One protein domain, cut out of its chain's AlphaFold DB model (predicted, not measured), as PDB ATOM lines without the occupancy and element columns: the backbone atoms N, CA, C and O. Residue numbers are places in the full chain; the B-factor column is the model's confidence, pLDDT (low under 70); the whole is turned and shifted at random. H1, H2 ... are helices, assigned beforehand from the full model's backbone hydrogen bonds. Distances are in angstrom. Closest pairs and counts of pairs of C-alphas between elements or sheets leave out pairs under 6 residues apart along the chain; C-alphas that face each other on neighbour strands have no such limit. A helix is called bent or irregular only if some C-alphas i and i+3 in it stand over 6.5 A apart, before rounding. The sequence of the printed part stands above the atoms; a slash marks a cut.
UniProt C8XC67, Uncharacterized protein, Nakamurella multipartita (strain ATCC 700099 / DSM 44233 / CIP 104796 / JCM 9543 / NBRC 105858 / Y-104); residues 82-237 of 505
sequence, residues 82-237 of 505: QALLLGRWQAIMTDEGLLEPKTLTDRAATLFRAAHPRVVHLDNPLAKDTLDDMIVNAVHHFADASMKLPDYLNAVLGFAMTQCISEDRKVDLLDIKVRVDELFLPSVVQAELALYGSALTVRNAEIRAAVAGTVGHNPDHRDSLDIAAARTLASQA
ATOM      1  N   GLN A  82     220.437 152.606 190.734       78.19
ATOM      2  CA  GLN A  82     219.309 151.926 190.096       78.19
ATOM      3  C   GLN A  82     219.776 150.946 189.012       78.19
ATOM      4  O   GLN A  82     219.364 149.794 189.040       78.19
ATOM      5  N   ALA A  83     220.691 151.353 188.126       74.06
ATOM      6  CA  ALA A  83     221.251 150.476 187.097       74.06
ATOM      7  C   ALA A  83     222.053 149.301 187.692       74.06
ATOM      8  O   ALA A  83     221.917 148.171 187.230       74.06
ATOM      9  N   LEU A  84     222.841 149.542 188.749       74.75
ATOM     10  CA  LEU A  84     223.575 148.481 189.455       74.75
ATOM     11  C   LEU A  84     222.627 147.532 190.211       74.75
ATOM     12  O   LEU A  84     222.804 146.319 190.155       74.75
ATOM     13  N   LEU A  85     221.591 148.063 190.870       78.62
ATOM     14  CA  LEU A  85     220.554 147.277 191.549       78.62
ATOM     15  C   LEU A  85     219.779 146.396 190.556       78.62
ATOM     16  O   LEU A  85     219.613 145.201 190.795       78.62
ATOM     17  N   LEU A  86     219.366 146.973 189.424       76.81
ATOM     18  CA  LEU A  86     218.699 146.272 188.332       76.81
ATOM     19  C   LEU A  86     219.594 145.170 187.750       76.81
ATOM     20  O   LEU A  86     219.141 144.037 187.627       76.81
ATOM     21  N   GLY A  87     220.867 145.466 187.468       74.00
ATOM     22  CA  GLY A  87     221.839 144.478 186.989       74.00
ATOM     23  C   GLY A  87     222.061 143.334 187.984       74.00
ATOM     24  O   GLY A  87     222.051 142.165 187.592       74.00
ATOM     25  N   ARG A  88     222.168 143.639 189.286       75.75
ATOM     26  CA  ARG A  88     222.319 142.631 190.348       75.75
ATOM     27  C   ARG A  88     221.089 141.726 190.451       75.75
ATOM     28  O   ARG A  88     221.248 140.510 190.556       75.75
ATOM     29  N   TRP A  89     219.879 142.285 190.369       78.31
ATOM     30  CA  TRP A  89     218.632 141.510 190.309       78.31
ATOM     31  C   TRP A  89     218.530 140.658 189.051       78.31
ATOM     32  O   TRP A  89     218.257 139.465 189.158       78.31
ATOM     33  N   GLN A  90     218.766 141.247 187.876       74.56
ATOM     34  CA  GLN A  90     218.751 140.532 186.601       74.56
ATOM     35  C   GLN A  90     219.696 139.334 186.656       74.56
ATOM     36  O   GLN A  90     219.279 138.217 186.372       74.56
ATOM     37  N   ALA A  91     220.931 139.532 187.116       71.06
ATOM     38  CA  ALA A  91     221.887 138.447 187.253       71.06
ATOM     39  C   ALA A  91     221.414 137.366 188.249       71.06
ATOM     40  O   ALA A  91     221.501 136.193 187.913       71.06
ATOM     41  N   ILE A  92     220.811 137.719 189.397       73.56
ATOM     42  CA  ILE A  92     220.188 136.730 190.309       73.56
ATOM     43  C   ILE A  92     219.092 135.916 189.598       73.56
ATOM     44  O   ILE A  92     219.032 134.703 189.756       73.56
ATOM     45  N   MET A  93     218.242 136.542 188.784       71.81
ATOM     46  CA  MET A  93     217.167 135.836 188.068       71.81
ATOM     47  C   MET A  93     217.675 135.039 186.854       71.81
ATOM     48  O   MET A  93     217.046 134.055 186.467       71.81
ATOM     49  N   THR A  94     218.824 135.403 186.280       71.81
ATOM     50  CA  THR A  94     219.578 134.557 185.337       71.81
ATOM     51  C   THR A  94     220.160 133.336 186.050       71.81
ATOM     52  O   THR A  94     220.001 132.223 185.555       71.81
ATOM     53  N   ASP A  95     220.745 133.518 187.238       66.12
ATOM     54  CA  ASP A  95     221.282 132.440 188.087       66.12
ATOM     55  C   ASP A  95     220.181 131.452 188.554       66.12
ATOM     56  O   ASP A  95     220.473 130.329 188.967       66.12
ATOM     57  N   GLU A  96     218.906 131.856 188.488       68.19
ATOM     58  CA  GLU A  96     217.718 131.027 188.754       68.19
ATOM     59  C   GLU A  96     217.019 130.512 187.473       68.19
ATOM     60  O   GLU A  96     215.962 129.889 187.554       68.19
ATOM     61  N   GLY A  97     217.598 130.737 186.284       66.50
ATOM     62  CA  GLY A  97     217.086 130.247 184.991       66.50
ATOM     63  C   GLY A  97     215.859 130.992 184.440       66.50
ATOM     64  O   GLY A  97     215.245 130.554 183.463       66.50
ATOM     65  N   LEU A  98     215.484 132.117 185.052       66.50
ATOM     66  CA  LEU A  98     214.228 132.831 184.790       66.50
ATOM     67  C   LEU A  98     214.355 133.882 183.685       66.50
ATOM     68  O   LEU A  98     213.400 134.096 182.944       66.50
ATOM     69  N   LEU A  99     215.532 134.508 183.556       62.34
ATOM     70  CA  LEU A  99     215.860 135.412 182.443       62.34
ATOM     71  C   LEU A  99     216.473 134.700 181.227       62.34
ATOM     72  O   LEU A  99     216.895 135.357 180.275       62.34
ATOM     73  N   GLU A 100     216.497 133.365 181.207       67.38
ATOM     74  CA  GLU A 100     216.702 132.656 179.947       67.38
ATOM     75  C   GLU A 100     215.547 132.996 178.983       67.38
ATOM     76  O   GLU A 100     214.391 132.726 179.312       67.38
ATOM     77  N   PRO A 101     215.802 133.554 177.779       64.62
ATOM     78  CA  PRO A 101     214.726 134.069 176.926       64.62
ATOM     79  C   PRO A 101     213.714 133.019 176.441       64.62
ATOM     80  O   PRO A 101     212.642 133.400 175.974       64.62
ATOM     81  N   LYS A 102     214.033 131.721 176.552       74.81
ATOM     82  CA  LYS A 102     213.083 130.619 176.334       74.81
ATOM     83  C   LYS A 102     212.041 130.552 177.460       74.81
ATOM     84  O   LYS A 102     210.855 130.624 177.180       74.81
ATOM     85  N   THR A 103     212.468 130.596 178.728       78.12
ATOM     86  CA  THR A 103     211.627 130.429 179.927       78.12
ATOM     87  C   THR A 103     210.481 131.442 179.983       78.12
ATOM     88  O   THR A 103     209.362 131.103 180.373       78.12
ATOM     89  N   LEU A 104     210.741 132.682 179.555       78.06
ATOM     90  CA  LEU A 104     209.707 133.703 179.387       78.06
ATOM     91  C   LEU A 104     208.758 133.381 178.219       78.06
ATOM     92  O   LEU A 104     207.543 133.422 178.390       78.06
ATOM     93  N   THR A 105     209.305 133.037 177.052       84.19
ATOM     94  CA  THR A 105     208.542 132.750 175.823       84.19
ATOM     95  C   THR A 105     207.614 131.548 175.997       84.19
ATOM     96  O   THR A 105     206.414 131.660 175.748       84.19
ATOM     97  N   ASP A 106     208.139 130.433 176.509       86.06
ATOM     98  CA  ASP A 106     207.412 129.183 176.754       86.06
ATOM     99  C   ASP A 106     206.221 129.420 177.703       86.06
ATOM    100  O   ASP A 106     205.107 128.922 177.497       86.06
ATOM    101  N   ARG A 107     206.430 130.242 178.741       84.69
ATOM    102  CA  ARG A 107     205.405 130.578 179.736       84.69
ATOM    103  C   ARG A 107     204.388 131.593 179.211       84.69
ATOM    104  O   ARG A 107     203.201 131.435 179.494       84.69
ATOM    105  N   ALA A 108     204.813 132.569 178.408       86.50
ATOM    106  CA  ALA A 108     203.928 133.510 177.721       86.50
ATOM    107  C   ALA A 108     203.003 132.787 176.734       86.50
ATOM    108  O   ALA A 108     201.786 132.947 176.799       86.50
ATOM    109  N   ALA A 109     203.556 131.907 175.893       88.75
ATOM    110  CA  ALA A 109     202.789 131.074 174.970       88.75
ATOM    111  C   ALA A 109     201.835 130.119 175.709       88.75
ATOM    112  O   ALA A 109     200.712 129.890 175.265       88.75
ATOM    113  N   THR A 110     202.238 129.584 176.864       90.12
ATOM    114  CA  THR A 110     201.367 128.736 177.697       90.12
ATOM    115  C   THR A 110     200.189 129.516 178.287       90.12
ATOM    116  O   THR A 110     199.053 129.050 178.199       90.12
ATOM    117  N   LEU A 111     200.418 130.720 178.828       89.19
ATOM    118  CA  LEU A 111     199.341 131.587 179.322       89.19
ATOM    119  C   LEU A 111     198.417 132.051 178.187       89.19
ATOM    120  O   LEU A 111     197.198 132.012 178.340       89.19
ATOM    121  N   PHE A 112     198.978 132.408 177.029       91.94
ATOM    122  CA  PHE A 112     198.195 132.802 175.862       91.94
ATOM    123  C   PHE A 112     197.268 131.675 175.395       91.94
ATOM    124  O   PHE A 112     196.077 131.912 175.214       91.94
ATOM    125  N   ARG A 113     197.781 130.444 175.247       91.50
ATOM    126  CA  ARG A 113     196.987 129.271 174.831       91.50
ATOM    127  C   ARG A 113     195.907 128.874 175.843       91.50
ATOM    128  O   ARG A 113     194.914 128.273 175.448       91.50
ATOM    129  N   ALA A 114     196.094 129.194 177.125       89.62
ATOM    130  CA  ALA A 114     195.087 128.977 178.163       89.62
ATOM    131  C   ALA A 114     193.952 130.018 178.114       89.62
ATOM    132  O   ALA A 114     192.810 129.681 178.422       89.62
ATOM    133  N   ALA A 115     194.251 131.258 177.713       90.38
ATOM    134  CA  ALA A 115     193.258 132.320 177.521       90.38
ATOM    135  C   ALA A 115     192.549 132.249 176.154       90.38
ATOM    136  O   ALA A 115     191.371 132.586 176.057       90.38
ATOM    137  N   HIS A 116     193.248 131.782 175.115       91.12
ATOM    138  CA  HIS A 116     192.769 131.720 173.734       91.12
ATOM    139  C   HIS A 116     192.787 130.265 173.229       91.12
ATOM    140  O   HIS A 116     193.826 129.781 172.759       91.12
ATOM    141  N   PRO A 117     191.656 129.536 173.320       88.38
ATOM    142  CA  PRO A 117     191.511 128.212 172.724       88.38
ATOM    143  C   PRO A 117     191.809 128.231 171.222       88.38
ATOM    144  O   PRO A 117     191.543 129.215 170.537       88.38
ATOM    145  N   ARG A 118     192.354 127.129 170.697       85.75
ATOM    146  CA  ARG A 118     192.675 127.012 169.269       85.75
ATOM    147  C   ARG A 118     191.403 127.078 168.419       85.75
ATOM    148  O   ARG A 118     190.439 126.369 168.706       85.75
ATOM    149  N   VAL A 119     191.433 127.868 167.350       83.25
ATOM    150  CA  VAL A 119     190.280 128.085 166.469       83.25
ATOM    151  C   VAL A 119     190.225 126.983 165.413       83.25
ATOM    152  O   VAL A 119     191.221 126.699 164.746       83.25
ATOM    153  N   VAL A 120     189.069 126.323 165.286       77.62
ATOM    154  CA  VAL A 120     188.855 125.217 164.342       77.62
ATOM    155  C   VAL A 120     187.451 125.310 163.742       77.62
ATOM    156  O   VAL A 120     186.456 125.067 164.424       77.62
ATOM    157  N   HIS A 121     187.360 125.627 162.452       67.94
ATOM    158  CA  HIS A 121     186.093 125.700 161.721       67.94
ATOM    159  C   HIS A 121     185.635 124.309 161.244       67.94
ATOM    160  O   HIS A 121     185.775 123.959 160.075       67.94
ATOM    161  N   LEU A 122     185.095 123.503 162.166       55.66
ATOM    162  CA  LEU A 122     184.632 122.134 161.880       55.66
ATOM    163  C   LEU A 122     183.435 122.082 160.910       55.66
ATOM    164  O   LEU A 122     183.382 121.196 160.060       55.66
ATOM    165  N   ASP A 123     182.507 123.039 161.011       54.31
ATOM    166  CA  ASP A 123     181.197 122.972 160.339       54.31
ATOM    167  C   ASP A 123     181.066 123.869 159.088       54.31
ATOM    168  O   ASP A 123     180.016 123.883 158.444       54.31
ATOM    169  N   ASN A 124     182.101 124.637 158.723       59.84
ATOM    170  CA  ASN A 124     182.068 125.508 157.541       59.84
ATOM    171  C   ASN A 124     183.456 125.662 156.875       59.84
ATOM    172  O   ASN A 124     184.231 126.521 157.293       59.84
ATOM    173  N   PRO A 125     183.755 124.919 155.789       57.19
ATOM    174  CA  PRO A 125     185.027 125.012 155.064       57.19
ATOM    175  C   PRO A 125     185.163 126.271 154.182       57.19
ATOM    176  O   PRO A 125     186.138 126.394 153.445       57.19
ATOM    177  N   LEU A 126     184.188 127.187 154.217       61.03
ATOM    178  CA  LEU A 126     184.241 128.510 153.582       61.03
ATOM    179  C   LEU A 126     184.320 129.653 154.613       61.03
ATOM    180  O   LEU A 126     184.295 130.824 154.230       61.03
ATOM    181  N   ALA A 127     184.403 129.336 155.910       66.62
ATOM    182  CA  ALA A 127     184.779 130.314 156.922       66.62
ATOM    183  C   ALA A 127     186.243 130.731 156.713       66.62
ATOM    184  O   ALA A 127     187.098 129.902 156.407       66.62
ATOM    185  N   LYS A 128     186.508 132.028 156.864       72.44
ATOM    186  CA  LYS A 128     187.831 132.640 156.744       72.44
ATOM    187  C   LYS A 128     188.266 133.136 158.126       72.44
ATOM    188  O   LYS A 128     187.557 133.970 158.690       72.44
ATOM    189  N   ASP A 129     189.400 132.659 158.639       80.44
ATOM    190  CA  ASP A 129     189.938 132.999 159.971       80.44
ATOM    191  C   ASP A 129     190.039 134.529 160.132       80.44
ATOM    192  O   ASP A 129     190.582 135.208 159.260       80.44
ATOM    193  N   THR A 130     189.573 135.150 161.218       87.94
ATOM    194  CA  THR A 130     189.897 136.573 161.463       87.94
ATOM    195  C   THR A 130     191.410 136.757 161.651       87.94
ATOM    196  O   THR A 130     192.151 135.792 161.828       87.94
ATOM    197  N   LEU A 131     191.916 137.997 161.592       86.06
ATOM    198  CA  LEU A 131     193.343 138.237 161.856       86.06
ATOM    199  C   LEU A 131     193.746 137.735 163.257       86.06
ATOM    200  O   LEU A 131     194.825 137.173 163.424       86.06
ATOM    201  N   ASP A 132     192.845 137.867 164.230       90.19
ATOM    202  CA  ASP A 132     193.023 137.354 165.585       90.19
ATOM    203  C   ASP A 132     193.066 135.818 165.593       90.19
ATOM    204  O   ASP A 132     193.979 135.247 166.186       90.19
ATOM    205  N   ASP A 133     192.159 135.146 164.874       89.31
ATOM    206  CA  ASP A 133     192.152 133.678 164.750       89.31
ATOM    207  C   ASP A 133     193.450 133.161 164.103       89.31
ATOM    208  O   ASP A 133     194.043 132.198 164.592       89.31
ATOM    209  N   MET A 134     193.956 133.845 163.066       89.19
ATOM    210  CA  MET A 134     195.245 133.538 162.428       89.19
ATOM    211  C   MET A 134     196.421 133.677 163.408       89.19
ATOM    212  O   MET A 134     197.326 132.837 163.403       89.19
ATOM    213  N   ILE A 135     196.417 134.705 164.264       90.56
ATOM    214  CA  ILE A 135     197.448 134.935 165.290       90.56
ATOM    215  C   ILE A 135     197.347 133.886 166.409       90.56
ATOM    216  O   ILE A 135     198.366 133.326 166.818       90.56
ATOM    217  N   VAL A 136     196.136 133.546 166.857       92.62
ATOM    218  CA  VAL A 136     195.897 132.466 167.828       92.62
ATOM    219  C   VAL A 136     196.392 131.132 167.269       92.62
ATOM    220  O   VAL A 136     197.166 130.430 167.927       92.62
ATOM    221  N   ASN A 137     196.026 130.799 166.031       90.69
ATOM    222  CA  ASN A 137     196.462 129.579 165.358       90.69
ATOM    223  C   ASN A 137     197.986 129.542 165.131       90.69
ATOM    224  O   ASN A 137     198.581 128.471 165.264       90.69
ATOM    225  N   ALA A 138     198.642 130.685 164.899       90.94
ATOM    226  CA  ALA A 138     200.102 130.789 164.843       90.94
ATOM    227  C   ALA A 138     200.776 130.500 166.201       90.94
ATOM    228  O   ALA A 138     201.730 129.722 166.263       90.94
ATOM    229  N   VAL A 139     200.265 131.060 167.303       90.62
ATOM    230  CA  VAL A 139     200.784 130.801 168.663       90.62
ATOM    231  C   VAL A 139     200.591 129.332 169.067       90.62
ATOM    232  O   VAL A 139     201.484 128.726 169.664       90.62
ATOM    233  N   HIS A 140     199.467 128.713 168.689       90.62
ATOM    234  CA  HIS A 140     199.262 127.266 168.854       90.62
ATOM    235  C   HIS A 140     200.164 126.419 167.941       90.62
ATOM    236  O   HIS A 140     200.523 125.310 168.328       90.62
ATOM    237  N   HIS A 141     200.561 126.911 166.763       89.81
ATOM    238  CA  HIS A 141     201.484 126.208 165.862       89.81
ATOM    239  C   HIS A 141     202.926 126.190 166.394       89.81
ATOM    240  O   HIS A 141     203.580 125.150 166.345       89.81
ATOM    241  N   PHE A 142     203.405 127.301 166.961       88.94
ATOM    242  CA  PHE A 142     204.738 127.394 167.577       88.94
ATOM    243  C   PHE A 142     204.762 127.010 169.067       88.94
ATOM    244  O   PHE A 142     205.735 127.290 169.757       88.94
ATOM    245  N   ALA A 143     203.711 126.357 169.570       77.38
ATOM    246  CA  ALA A 143     203.509 125.996 170.977       77.38
ATOM    247  C   ALA A 143     204.729 125.401 171.707       77.38
ATOM    248  O   ALA A 143     204.956 125.738 172.867       77.38
ATOM    249  N   ASP A 144     205.477 124.532 171.023       74.06
ATOM    250  CA  ASP A 144     206.610 123.773 171.572       74.06
ATOM    251  C   ASP A 144     207.954 124.204 170.934       74.06
ATOM    252  O   ASP A 144     208.970 123.510 171.025       74.06
ATOM    253  N   ALA A 145     207.969 125.348 170.239       75.31
ATOM    254  CA  ALA A 145     209.138 125.868 169.542       75.31
ATOM    255  C   ALA A 145     210.050 126.644 170.505       75.31
ATOM    256  O   ALA A 145     209.788 127.803 170.821       75.31
ATOM    257  N   SER A 146     211.159 126.023 170.927       74.75
ATOM    258  CA  SER A 146     212.139 126.655 171.821       74.75
ATOM    259  C   SER A 146     212.876 127.807 171.119       74.75
ATOM    260  O   SER A 146     213.901 127.628 170.456       74.75
ATOM    261  N   MET A 147     212.304 129.002 171.237       82.75
ATOM    262  CA  MET A 147     212.732 130.249 170.605       82.75
ATOM    263  C   MET A 147     212.857 131.356 171.657       82.75
ATOM    264  O   MET A 147     212.314 131.264 172.758       82.75
ATOM    265  N   LYS A 148     213.570 132.437 171.325       80.50
ATOM    266  CA  LYS A 148     213.554 133.663 172.136       80.50
ATOM    267  C   LYS A 148     212.351 134.508 171.737       80.50
ATOM    268  O   LYS A 148     211.979 134.498 170.567       80.50
ATOM    269  N   LEU A 149     211.817 135.310 172.655       80.19
ATOM    270  CA  LEU A 149     210.604 136.099 172.413       80.19
ATOM    271  C   LEU A 149     210.618 136.921 171.100       80.19
ATOM    272  O   LEU A 149     209.620 136.866 170.386       80.19
ATOM    273  N   PRO A 150     211.708 137.611 170.694       81.50
ATOM    274  CA  PRO A 150     211.738 138.312 169.406       81.50
ATOM    275  C   PRO A 150     211.665 137.366 168.197       81.50
ATOM    276  O   PRO A 150     210.980 137.663 167.223       81.50
ATOM    277  N   ASP A 151     212.345 136.220 168.260       84.69
ATOM    278  CA  ASP A 151     212.352 135.212 167.193       84.69
ATOM    279  C   ASP A 151     210.976 134.528 167.088       84.69
ATOM    280  O   ASP A 151     210.460 134.325 165.990       84.69
ATOM    281  N   TYR A 152     210.344 134.265 168.236       87.38
ATOM    282  CA  TYR A 152     208.993 133.718 168.361       87.38
ATOM    283  C   TYR A 152     207.928 134.670 167.799       87.38
ATOM    284  O   TYR A 152     207.103 134.266 166.982       87.38
ATOM    285  N   LEU A 153     207.972 135.954 168.173       87.62
ATOM    286  CA  LEU A 153     207.068 136.980 167.641       87.62
ATOM    287  C   LEU A 153     207.234 137.146 166.123       87.62
ATOM    288  O   LEU A 153     206.239 137.265 165.413       87.62
ATOM    289  N   ASN A 154     208.466 137.078 165.607       89.00
ATOM    290  CA  ASN A 154     208.727 137.078 164.164       89.00
ATOM    291  C   ASN A 154     208.174 135.822 163.462       89.00
ATOM    292  O   ASN A 154     207.669 135.927 162.344       89.00
ATOM    293  N   ALA A 155     208.228 134.649 164.102       89.56
ATOM    294  CA  ALA A 155     207.643 133.416 163.571       89.56
ATOM    295  C   ALA A 155     206.104 133.487 163.525       89.56
ATOM    296  O   ALA A 155     205.505 133.199 162.487       89.56
ATOM    297  N   VAL A 156     205.469 133.951 164.610       91.31
ATOM    298  CA  VAL A 156     204.019 134.203 164.695       91.31
ATOM    299  C   VAL A 156     203.568 135.207 163.626       91.31
ATOM    300  O   VAL A 156     202.627 134.928 162.881       91.31
ATOM    301  N   LEU A 157     204.285 136.326 163.486       91.31
ATOM    302  CA  LEU A 157     204.052 137.344 162.457       91.31
ATOM    303  C   LEU A 157     204.156 136.757 161.039       91.31
ATOM    304  O   LEU A 157     203.244 136.934 160.234       91.31
ATOM    305  N   GLY A 158     205.222 136.008 160.743       89.50
ATOM    306  CA  GLY A 158     205.423 135.368 159.439       89.50
ATOM    307  C   GLY A 158     204.348 134.332 159.087       89.50
ATOM    308  O   GLY A 158     203.935 134.236 157.928       89.50
ATOM    309  N   PHE A 159     203.837 133.592 160.075       91.00
ATOM    310  CA  PHE A 159     202.712 132.674 159.879       91.00
ATOM    311  C   PHE A 159     201.416 133.439 159.581       91.00
ATOM    312  O   PHE A 159     200.759 133.143 158.583       91.00
ATOM    313  N   ALA A 160     201.078 134.460 160.377       87.56
ATOM    314  CA  ALA A 160     199.881 135.279 160.167       87.56
ATOM    315  C   ALA A 160     199.895 135.996 158.800       87.56
ATOM    316  O   ALA A 160     198.889 135.987 158.089       87.56
ATOM    317  N   MET A 161     201.052 136.519 158.370       87.25
ATOM    318  CA  MET A 161     201.254 137.027 157.005       87.25
ATOM    319  C   MET A 161     200.976 135.962 155.940       87.25
ATOM    320  O   MET A 161     200.302 136.240 154.952       87.25
ATOM    321  N   THR A 162     201.496 134.745 156.127       87.88
ATOM    322  CA  THR A 162     201.342 133.650 155.156       87.88
ATOM    323  C   THR A 162     199.871 133.257 154.989       87.88
ATOM    324  O   THR A 162     199.431 133.047 153.860       87.88
ATOM    325  N   GLN A 163     199.095 133.241 156.080       85.50
ATOM    326  CA  GLN A 163     197.642 133.032 156.021       85.50
ATOM    327  C   GLN A 163     196.904 134.208 155.360       85.50
ATOM    328  O   GLN A 163     196.027 134.004 154.524       85.50
ATOM    329  N   CYS A 164     197.287 135.456 155.650       84.44
ATOM    330  CA  CYS A 164     196.705 136.622 154.974       84.44
ATOM    331  C   CYS A 164     196.927 136.577 153.452       84.44
ATOM    332  O   CYS A 164     196.004 136.859 152.689       84.44
ATOM    333  N   ILE A 165     198.123 136.179 153.007       84.19
ATOM    334  CA  ILE A 165     198.460 136.029 151.583       84.19
ATOM    335  C   ILE A 165     197.674 134.874 150.945       84.19
ATOM    336  O   ILE A 165     197.150 135.045 149.846       84.19
ATOM    337  N   SER A 166     197.558 133.718 151.612       82.88
ATOM    338  CA  SER A 166     196.823 132.559 151.070       82.88
ATOM    339  C   SER A 166     195.322 132.829 150.901       82.88
ATOM    340  O   SER A 166     194.682 132.246 150.027       82.88
ATOM    341  N   GLU A 167     194.773 133.758 151.683       83.81
ATOM    342  CA  GLU A 167     193.387 134.209 151.598       83.81
ATOM    343  C   GLU A 167     193.120 135.389 150.633       83.81
ATOM    344  O   GLU A 167     191.963 135.813 150.528       83.81
ATOM    345  N   ASP A 168     194.135 135.930 149.948       82.62
ATOM    346  CA  ASP A 168     194.074 137.185 149.164       82.62
ATOM    347  C   ASP A 168     193.644 138.416 149.999       82.62
ATOM    348  O   ASP A 168     192.834 139.253 149.588       82.62
ATOM    349  N   ARG A 169     194.170 138.534 151.228       81.19
ATOM    350  CA  ARG A 169     193.959 139.709 152.089       81.19
ATOM    351  C   ARG A 169     195.022 140.773 151.852       81.19
ATOM    352  O   ARG A 169     196.220 140.510 151.909       81.19
ATOM    353  N   LYS A 170     194.568 142.017 151.699       80.31
ATOM    354  CA  LYS A 170     195.423 143.211 151.702       80.31
ATOM    355  C   LYS A 170     195.486 143.757 153.127       80.31
ATOM    356  O   LYS A 170     194.499 144.307 153.606       80.31
ATOM    357  N   VAL A 171     196.624 143.561 153.785       78.06
ATOM    358  CA  VAL A 171     196.900 143.964 155.177       78.06
ATOM    359  C   VAL A 171     198.338 144.482 155.233       78.06
ATOM    360  O   VAL A 171     199.192 143.920 154.543       78.06
ATOM    361  N   ASP A 172     198.628 145.526 156.014       84.00
ATOM    362  CA  ASP A 172     200.016 145.964 156.202       84.00
ATOM    363  C   ASP A 172     200.760 145.024 157.171       84.00
ATOM    364  O   ASP A 172     200.189 144.482 158.121       84.00
ATOM    365  N   LEU A 173     202.065 144.858 156.955       81.38
ATOM    366  CA  LEU A 173     202.964 144.185 157.893       81.38
ATOM    367  C   LEU A 173     202.924 144.849 159.278       81.38
ATOM    368  O   LEU A 173     203.006 144.161 160.299       81.38
ATOM    369  N   LEU A 174     202.811 146.178 159.308       84.31
ATOM    370  CA  LEU A 174     202.741 146.960 160.534       84.31
ATOM    371  C   LEU A 174     201.437 146.694 161.295       84.31
ATOM    372  O   LEU A 174     201.498 146.501 162.505       84.31
ATOM    373  N   ASP A 175     200.301 146.600 160.599       84.44
ATOM    374  CA  ASP A 175     198.997 146.295 161.205       84.44
ATOM    375  C   ASP A 175     199.002 144.902 161.852       84.44
ATOM    376  O   ASP A 175     198.618 144.748 163.012       84.44
ATOM    377  N   ILE A 176     199.514 143.886 161.137       84.31
ATOM    378  CA  ILE A 176     199.652 142.524 161.681       84.31
ATOM    379  C   ILE A 176     200.598 142.534 162.889       84.31
ATOM    380  O   ILE A 176     200.287 141.918 163.906       84.31
ATOM    381  N   LYS A 177     201.730 143.249 162.821       85.62
ATOM    382  CA  LYS A 177     202.669 143.336 163.949       85.62
ATOM    383  C   LYS A 177     202.024 143.995 165.172       85.62
ATOM    384  O   LYS A 177     202.150 143.456 166.268       85.62
ATOM    385  N   VAL A 178     201.340 145.127 164.995       86.56
ATOM    386  CA  VAL A 178     200.622 145.811 166.082       86.56
ATOM    387  C   VAL A 178     199.585 144.869 166.690       86.56
ATOM    388  O   VAL A 178     199.542 144.743 167.910       86.56
ATOM    389  N   ARG A 179     198.830 144.120 165.875       88.44
ATOM    390  CA  ARG A 179     197.828 143.182 166.396       88.44
ATOM    391  C   ARG A 179     198.432 141.976 167.126       88.44
ATOM    392  O   ARG A 179     197.882 141.545 168.137       88.44
ATOM    393  N   VAL A 180     199.581 141.465 166.674       86.81
ATOM    394  CA  VAL A 180     200.360 140.438 167.398       86.81
ATOM    395  C   VAL A 180     200.855 140.978 168.742       86.81
ATOM    396  O   VAL A 180     200.722 140.283 169.749       86.81
ATOM    397  N   ASP A 181     201.383 142.207 168.782       83.19
ATOM    398  CA  ASP A 181     201.796 142.845 170.038       83.19
ATOM    399  C   ASP A 181     200.585 143.015 170.982       83.19
ATOM    400  O   ASP A 181     200.668 142.614 172.140       83.19
ATOM    401  N   GLU A 182     199.452 143.546 170.507       86.94
ATOM    402  CA  GLU A 182     198.225 143.749 171.303       86.94
ATOM    403  C   GLU A 182     197.672 142.453 171.913       86.94
ATOM    404  O   GLU A 182     197.292 142.438 173.084       86.94
ATOM    405  N   LEU A 183     197.626 141.366 171.135       88.62
ATOM    406  CA  LEU A 183     197.106 140.071 171.587       88.62
ATOM    407  C   LEU A 183     198.077 139.347 172.529       88.62
ATOM    408  O   LEU A 183     197.651 138.781 173.537       88.62
ATOM    409  N   PHE A 184     199.376 139.327 172.210       85.56
ATOM    410  CA  PHE A 184     200.341 138.457 172.892       85.56
ATOM    411  C   PHE A 184     201.063 139.129 174.069       85.56
ATOM    412  O   PHE A 184     201.395 138.455 175.050       85.56
ATOM    413  N   LEU A 185     201.280 140.452 174.033       81.94
ATOM    414  CA  LEU A 185     201.960 141.187 175.108       81.94
ATOM    415  C   LEU A 185     201.301 141.006 176.491       81.94
ATOM    416  O   LEU A 185     202.056 140.820 177.445       81.94
ATOM    417  N   PRO A 186     199.959 140.976 176.653       83.44
ATOM    418  CA  PRO A 186     199.340 140.691 177.949       83.44
ATOM    419  C   PRO A 186     199.782 139.349 178.552       83.44
ATOM    420  O   PRO A 186     199.978 139.252 179.763       83.44
ATOM    421  N   SER A 187     200.002 138.321 177.726       84.44
ATOM    422  CA  SER A 187     200.491 137.012 178.181       84.44
ATOM    423  C   SER A 187     201.997 136.998 178.454       84.44
ATOM    424  O   SER A 187     202.425 136.306 179.377       84.44
ATOM    425  N   VAL A 188     202.797 137.795 177.731       78.69
ATOM    426  CA  VAL A 188     204.212 138.054 178.078       78.69
ATOM    427  C   VAL A 188     204.302 138.718 179.446       78.69
ATOM    428  O   VAL A 188     204.968 138.198 180.334       78.69
ATOM    429  N   VAL A 189     203.560 139.806 179.650       74.56
ATOM    430  CA  VAL A 189     203.500 140.553 180.911       74.56
ATOM    431  C   VAL A 189     203.070 139.649 182.068       74.56
ATOM    432  O   VAL A 189     203.728 139.611 183.105       74.56
ATOM    433  N   GLN A 190     202.008 138.855 181.899       75.88
ATOM    434  CA  GLN A 190     201.598 137.895 182.928       75.88
ATOM    435  C   GLN A 190     202.665 136.819 183.187       75.88
ATOM    436  O   GLN A 190     202.822 136.402 184.334       75.88
ATOM    437  N   ALA A 191     203.428 136.391 182.175       78.25
ATOM    438  CA  ALA A 191     204.532 135.448 182.354       78.25
ATOM    439  C   ALA A 191     205.715 136.068 183.113       78.25
ATOM    440  O   ALA A 191     206.223 135.425 184.031       78.25
ATOM    441  N   GLU A 192     206.112 137.306 182.804       74.25
ATOM    442  CA  GLU A 192     207.130 138.064 183.548       74.25
ATOM    443  C   GLU A 192     206.735 138.206 185.021       74.25
ATOM    444  O   GLU A 192     207.474 137.804 185.921       74.25
ATOM    445  N   LEU A 193     205.517 138.684 185.282       71.00
ATOM    446  CA  LEU A 193     204.974 138.840 186.631       71.00
ATOM    447  C   LEU A 193     204.899 137.503 187.384       71.00
ATOM    448  O   LEU A 193     205.268 137.426 188.560       71.00
ATOM    449  N   ALA A 194     204.481 136.429 186.711       72.56
ATOM    450  CA  ALA A 194     204.415 135.090 187.286       72.56
ATOM    451  C   ALA A 194     205.791 134.409 187.424       72.56
ATOM    452  O   ALA A 194     205.895 133.416 188.151       72.56
ATOM    453  N   LEU A 195     206.843 134.899 186.761       74.31
ATOM    454  CA  LEU A 195     208.238 134.514 187.004       74.31
ATOM    455  C   LEU A 195     208.779 135.261 188.226       74.31
ATOM    456  O   LEU A 195     209.187 134.605 189.186       74.31
ATOM    457  N   TYR A 196     208.708 136.595 188.224       71.06
ATOM    458  CA  TYR A 196     209.295 137.464 189.250       71.06
ATOM    459  C   TYR A 196     208.588 137.393 190.611       71.06
ATOM    460  O   TYR A 196     209.247 137.468 191.645       71.06
ATOM    461  N   GLY A 197     207.258 137.248 190.648       64.94
ATOM    462  CA  GLY A 197     206.479 137.213 191.895       64.94
ATOM    463  C   GLY A 197     206.346 135.827 192.540       64.94
ATOM    464  O   GLY A 197     205.936 135.714 193.696       64.94
ATOM    465  N   SER A 198     206.683 134.755 191.820       65.50
ATOM    466  CA  SER A 198     206.418 133.374 192.244       65.50
ATOM    467  C   SER A 198     207.491 132.829 193.190       65.50
ATOM    468  O   SER A 198     208.669 132.729 192.844       65.50
ATOM    469  N   ALA A 199     207.059 132.386 194.374       55.66
ATOM    470  CA  ALA A 199     207.907 131.712 195.363       55.66
ATOM    471  C   ALA A 199     208.378 130.307 194.937       55.66
ATOM    472  O   ALA A 199     209.231 129.731 195.606       55.66
ATOM    473  N   LEU A 200     207.837 129.764 193.839       55.16
ATOM    474  CA  LEU A 200     208.261 128.493 193.240       55.16
ATOM    475  C   LEU A 200     209.383 128.667 192.201       55.16
ATOM    476  O   LEU A 200     209.936 127.670 191.750       55.16
ATOM    477  N   THR A 201     209.693 129.904 191.793       58.81
ATOM    478  CA  THR A 201     210.653 130.201 190.712       58.81
ATOM    479  C   THR A 201     211.782 131.117 191.171       58.81
ATOM    480  O   THR A 201     212.941 130.742 191.036       58.81
ATOM    481  N   VAL A 202     211.472 132.272 191.768       60.34
ATOM    482  CA  VAL A 202     212.484 133.123 192.418       60.34
ATOM    483  C   VAL A 202     212.649 132.652 193.859       60.34
ATOM    484  O   VAL A 202     211.670 132.693 194.611       60.34
ATOM    485  N   ARG A 203     213.852 132.277 194.317       62.19
ATOM    486  CA  ARG A 203     214.068 131.961 195.750       62.19
ATOM    487  C   ARG A 203     214.233 133.232 196.582       62.19
ATOM    488  O   ARG A 203     213.765 133.274 197.722       62.19
ATOM    489  N   ASN A 204     214.814 134.287 196.005       71.25
ATOM    490  CA  ASN A 204     215.035 135.573 196.674       71.25
ATOM    491  C   ASN A 204     213.712 136.300 197.018       71.25
ATOM    492  O   ASN A 204     213.065 136.908 196.167       71.25
ATOM    493  N   ALA A 205     213.329 136.272 198.297       73.88
ATOM    494  CA  ALA A 205     212.090 136.881 198.781       73.88
ATOM    495  C   ALA A 205     212.042 138.416 198.661       73.88
ATOM    496  O   ALA A 205     210.952 138.962 198.491       73.88
ATOM    497  N   GLU A 206     213.190 139.101 198.717       73.44
ATOM    498  CA  GLU A 206     213.272 140.565 198.607       73.44
ATOM    499  C   GLU A 206     212.854 141.021 197.201       73.44
ATOM    500  O   GLU A 206     212.036 141.929 197.062       73.44
ATOM    501  N   ILE A 207     213.348 140.333 196.161       74.44
ATOM    502  CA  ILE A 207     213.009 140.615 194.756       74.44
ATOM    503  C   ILE A 207     211.518 140.359 194.503       74.44
ATOM    504  O   ILE A 207     210.838 141.224 193.950       74.44
ATOM    505  N   ARG A 208     210.976 139.221 194.972       75.06
ATOM    506  CA  ARG A 208     209.538 138.914 194.826       75.06
ATOM    507  C   ARG A 208     208.657 140.003 195.439       75.06
ATOM    508  O   ARG A 208     207.697 140.437 194.809       75.06
ATOM    509  N   ALA A 209     208.985 140.445 196.655       76.62
ATOM    510  CA  ALA A 209     208.229 141.475 197.363       76.62
ATOM    511  C   ALA A 209     208.322 142.844 196.668       76.62
ATOM    512  O   ALA A 209     207.302 143.519 196.511       76.62
ATOM    513  N   ALA A 210     209.515 143.231 196.203       77.12
ATOM    514  CA  ALA A 210     209.725 144.480 195.476       77.12
ATOM    515  C   ALA A 210     208.898 144.540 194.180       77.12
ATOM    516  O   ALA A 210     208.200 145.529 193.952       77.12
ATOM    517  N   VAL A 211     208.917 143.478 193.363       75.50
ATOM    518  CA  VAL A 211     208.189 143.433 192.080       75.50
ATOM    519  C   VAL A 211     206.679 143.277 192.274       75.50
ATOM    520  O   VAL A 211     205.905 143.955 191.599       75.50
ATOM    521  N   ALA A 212     206.222 142.474 193.241       72.75
ATOM    522  CA  ALA A 212     204.791 142.366 193.552       72.75
ATOM    523  C   ALA A 212     204.163 143.727 193.927       72.75
ATOM    524  O   ALA A 212     202.993 143.974 193.637       72.75
ATOM    525  N   GLY A 213     204.949 144.641 194.509       67.62
ATOM    526  CA  GLY A 213     204.535 146.011 194.827       67.62
ATOM    527  C   GLY A 213     204.510 147.001 193.650       67.62
ATOM    528  O   GLY A 213     204.074 148.143 193.839       67.62
ATOM    529  N   THR A 214     204.968 146.636 192.445       67.19
ATOM    530  CA  THR A 214     204.993 147.559 191.285       67.19
ATOM    531  C   THR A 214     203.845 147.357 190.313       67.19
ATOM    532  O   THR A 214     203.360 148.340 189.755       67.19
ATOM    533  N   VAL A 215     203.361 146.119 190.193       59.38
ATOM    534  CA  VAL A 215     202.387 145.660 189.189       59.38
ATOM    535  C   VAL A 215     201.206 146.614 188.996       59.38
ATOM    536  O   VAL A 215     200.910 147.003 187.875       59.38
ATOM    537  N   GLY A 216     200.560 147.055 190.079       57.53
ATOM    538  CA  GLY A 216     199.349 147.887 190.017       57.53
ATOM    539  C   GLY A 216     199.528 149.342 189.551       57.53
ATOM    540  O   GLY A 216     198.663 150.155 189.859       57.53
ATOM    541  N   HIS A 217     200.645 149.710 188.908       54.44
ATOM    542  CA  HIS A 217     200.998 151.114 188.637       54.44
ATOM    543  C   HIS A 217     201.595 151.422 187.248       54.44
ATOM    544  O   HIS A 217     201.887 152.588 186.988       54.44
ATOM    545  N   ASN A 218     201.798 150.439 186.366       55.91
ATOM    546  CA  ASN A 218     202.227 150.688 184.982       55.91
ATOM    547  C   ASN A 218     201.414 149.798 184.026       55.91
ATOM    548  O   ASN A 218     201.657 148.596 184.043       55.91
ATOM    549  N   PRO A 219     200.501 150.344 183.198       51.06
ATOM    550  CA  PRO A 219     199.671 149.543 182.295       51.06
ATOM    551  C   PRO A 219     200.462 148.869 181.163       51.06
ATOM    552  O   PRO A 219     200.010 147.855 180.641       51.06
ATOM    553  N   ASP A 220     201.644 149.385 180.807       53.91
ATOM    554  CA  ASP A 220     202.487 148.817 179.745       53.91
ATOM    555  C   ASP A 220     203.457 147.742 180.266       53.91
ATOM    556  O   ASP A 220     204.014 146.983 179.475       53.91
ATOM    557  N   HIS A 221     203.658 147.674 181.590       59.75
ATOM    558  CA  HIS A 221     204.397 146.674 182.387       59.75
ATOM    559  C   HIS A 221     205.862 146.314 182.033       59.75
ATOM    560  O   HIS A 221     206.556 145.803 182.916       59.75
ATOM    561  N   ARG A 222     206.366 146.599 180.825       56.91
ATOM    562  CA  ARG A 222     207.677 146.156 180.284       56.91
ATOM    563  C   ARG A 222     208.882 146.413 181.202       56.91
ATOM    564  O   ARG A 222     209.806 145.612 181.246       56.91
ATOM    565  N   ASP A 223     208.845 147.491 181.983       67.88
ATOM    566  CA  ASP A 223     209.940 147.913 182.869       67.88
ATOM    567  C   ASP A 223     209.695 147.570 184.355       67.88
ATOM    568  O   ASP A 223     210.228 148.222 185.255       67.88
ATOM    569  N   SER A 224     208.875 146.552 184.656       71.81
ATOM    570  CA  SER A 224     208.445 146.210 186.032       71.81
ATOM    571  C   SER A 224     209.595 146.024 187.039       71.81
ATOM    572  O   SER A 224     209.416 146.327 188.222       71.81
ATOM    573  N   LEU A 225     210.768 145.570 186.578       74.25
ATOM    574  CA  LEU A 225     211.992 145.440 187.379       74.25
ATOM    575  C   LEU A 225     212.703 146.774 187.638       74.25
ATOM    576  O   LEU A 225     213.185 146.995 188.746       74.25
ATOM    577  N   ASP A 226     212.763 147.671 186.654       77.31
ATOM    578  CA  ASP A 226     213.379 148.991 186.834       77.31
ATOM    579  C   ASP A 226     212.513 149.874 187.742       77.31
ATOM    580  O   ASP A 226     213.007 150.490 188.686       77.31
ATOM    581  N   ILE A 227     211.189 149.814 187.563       77.50
ATOM    582  CA  ILE A 227     210.215 150.453 188.457       77.50
ATOM    583  C   ILE A 227     210.344 149.892 189.881       77.50
ATOM    584  O   ILE A 227     210.213 150.644 190.850       77.50
ATOM    585  N   ALA A 228     210.633 148.594 190.035       79.38
ATOM    586  CA  ALA A 228     210.908 147.992 191.338       79.38
ATOM    587  C   ALA A 228     212.230 148.506 191.926       79.38
ATOM    588  O   ALA A 228     212.251 148.876 193.097       79.38
ATOM    589  N   ALA A 229     213.293 148.640 191.130       79.62
ATOM    590  CA  ALA A 229     214.581 149.163 191.586       79.62
ATOM    591  C   ALA A 229     214.465 150.635 192.022       79.62
ATOM    592  O   ALA A 229     214.902 151.003 193.116       79.62
ATOM    593  N   ALA A 230     213.789 151.463 191.222       81.19
ATOM    594  CA  ALA A 230     213.479 152.853 191.543       81.19
ATOM    595  C   ALA A 230     212.636 152.978 192.826       81.19
ATOM    596  O   ALA A 230     212.944 153.800 193.691       81.19
ATOM    597  N   ARG A 231     211.609 152.131 193.005       80.88
ATOM    598  CA  ARG A 231     210.772 152.107 194.222       80.88
ATOM    599  C   ARG A 231     211.520 151.603 195.449       80.88
ATOM    600  O   ARG A 231     211.339 152.176 196.523       80.88
ATOM    601  N   THR A 232     212.377 150.593 195.317       82.38
ATOM    602  CA  THR A 232     213.264 150.148 196.399       82.38
ATOM    603  C   THR A 232     214.175 151.292 196.834       82.38
ATOM    604  O   THR A 232     214.254 151.566 198.023       82.38
ATOM    605  N   LEU A 233     214.788 152.035 195.909       78.81
ATOM    606  CA  LEU A 233     215.648 153.169 196.275       78.81
ATOM    607  C   LEU A 233     214.866 154.359 196.856       78.81
ATOM    608  O   LEU A 233     215.330 154.973 197.813       78.81
ATOM    609  N   ALA A 234     213.671 154.662 196.340       79.00
ATOM    610  CA  ALA A 234     212.838 155.762 196.835       79.00
ATOM    611  C   ALA A 234     212.213 155.480 198.216       79.00
ATOM    612  O   ALA A 234     212.189 156.361 199.072       79.00
ATOM    613  N   SER A 235     211.733 154.255 198.456       73.38
ATOM    614  CA  SER A 235     211.219 153.827 199.771       73.38
ATOM    615  C   SER A 235     212.329 153.658 200.814       73.38
ATOM    616  O   SER A 235     212.075 153.768 202.010       73.38
ATOM    617  N   GLN A 236     213.565 153.438 200.366       68.06
ATOM    618  CA  GLN A 236     214.766 153.368 201.193       68.06
ATOM    619  C   GLN A 236     215.554 154.682 201.115       68.06
ATOM    620  O   GLN A 236     216.765 154.657 200.914       68.06
ATOM    621  N   ALA A 237     214.885 155.833 201.255       64.44
ATOM    622  CA  ALA A 237     215.530 157.146 201.267       64.44
ATOM    623  C   ALA A 237     216.524 157.255 202.443       64.44
ATOM    624  O   ALA A 237     216.135 157.441 203.597       64.44
TER     625      ALA A 237
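Overview. This is residues 82 to 237 of the 505 residues of an uncharacterized protein of Nakamurella multipartita (strain ATCC 700099 / DSM 44233 / CIP 104796 / JCM 9543 / NBRC 105858 / Y-104) (UniProt C8XC67). Two groups of crossed helices form the ends of an elongated model: H3, H4 and the arm H5a make one, and H1, H6 and H7 make a looser one at the other end. Between them H2 crosses the arm H5b, and the bent helix H5 reaches from one group to the other, while residues 122 to 127 stick out as a free loop at the H3 and H4 end. The printed part has 156 residues with seven named helices, H1 to H7 in order along the chain, and no named strand, and its class is all helix. It is only just loose, close to compact, with a radius of gyration of the C-alphas of 18.3 A and spans of 63 by 28 by 23 A.

Along the chain. Find C-alpha 82 at (219.309, 151.926, 190.096); from there H1, residues 82 to 95, runs 19.7 A. H2, residues 101 to 115, follows over 21.5 A, starting at (214.726, 134.069, 176.926). Next look for H3, residues 131 to 141, 15.1 A long, and H4, residues 149 to 166, 25.7 A long. H5, residues 173 to 196, was assigned as one helix by its hydrogen bonds but is bent, with C-alphas 183 and 186 at 6.8 A. Read it as two arms at a steep tilt of 50 degrees: H5a, residues 173 to 183, 15.5 A, and H5b, residues 186 to 196, 15.4 A. H6, residues 205 to 212, is 10.5 A long, and H7, residues 224 to 235, runs 16.0 A to C-alpha 235 at (211.219, 153.827, 199.771).

Arrangement. Begin at the hub, H5, whose two arms together touch four other helices. H5b touches H2 at a steep tilt of 55 degrees, opposite ways, and the closest C-alphas, those of Ala 108 and Val 188, are 4.6 A apart. H5a touches residues 153 to 161 of H4 at 59 degrees, a steep tilt, closest at the C-alphas of Leu 157 and Lys 177, 6.3 A. H5a also touches H3, closest at the C-alphas of Ile 135 and Val 180, 6.6 A, with lines only just about perpendicular at 71 degrees. H3 touches residues 156 to 164 of H4 at a steep tilt of 56 degrees, opposite ways, with the C-alphas of Ala 138 and Val 156 closest at 5.2 A. Residues 101 to 105 of H2 touch residues 149 to 152 of H4, closest at the C-alphas of Thr 105 and Leu 149, 5.2 A. Toward the other end, H5b and H6 form a helical hairpin at a shallow tilt of 23 degrees, with the C-alphas of Tyr 196 and Arg 208 closest at 5.8 A. H6 touches H7, about perpendicular at 73 degrees, closest at the C-alphas of Val 211 and Ala 228, 5.4 A. H1 touches H7 with residues 82 to 86 alone, closest at the C-alphas of Gln 82 and Ala 229, 5.7 A. H1 and H5b are only just apart, closest 8.1 A. In H1, H3, H4, H5a, H5b, H6 and H7 every O i to N i+4 pair is within hydrogen-bond range; in H2 10 of 11 are.

Size, cuts and confidence. The two C-alphas farthest apart are those of Pro 125 and Ala 237, 64.0 A, while the first and last printed C-alphas are 12.9 A apart. The printed part has no cut. The links H2 to H3, with 15 residues, and H6 to H7, with 11, are long; in the first, residues 122 to 127 stand free. The mean pLDDT of the printed part is 77.5, and 34 residues are under 70: 95 to 101, 121 to 127, 197 to 203, 213 to 223, and 236 to 237.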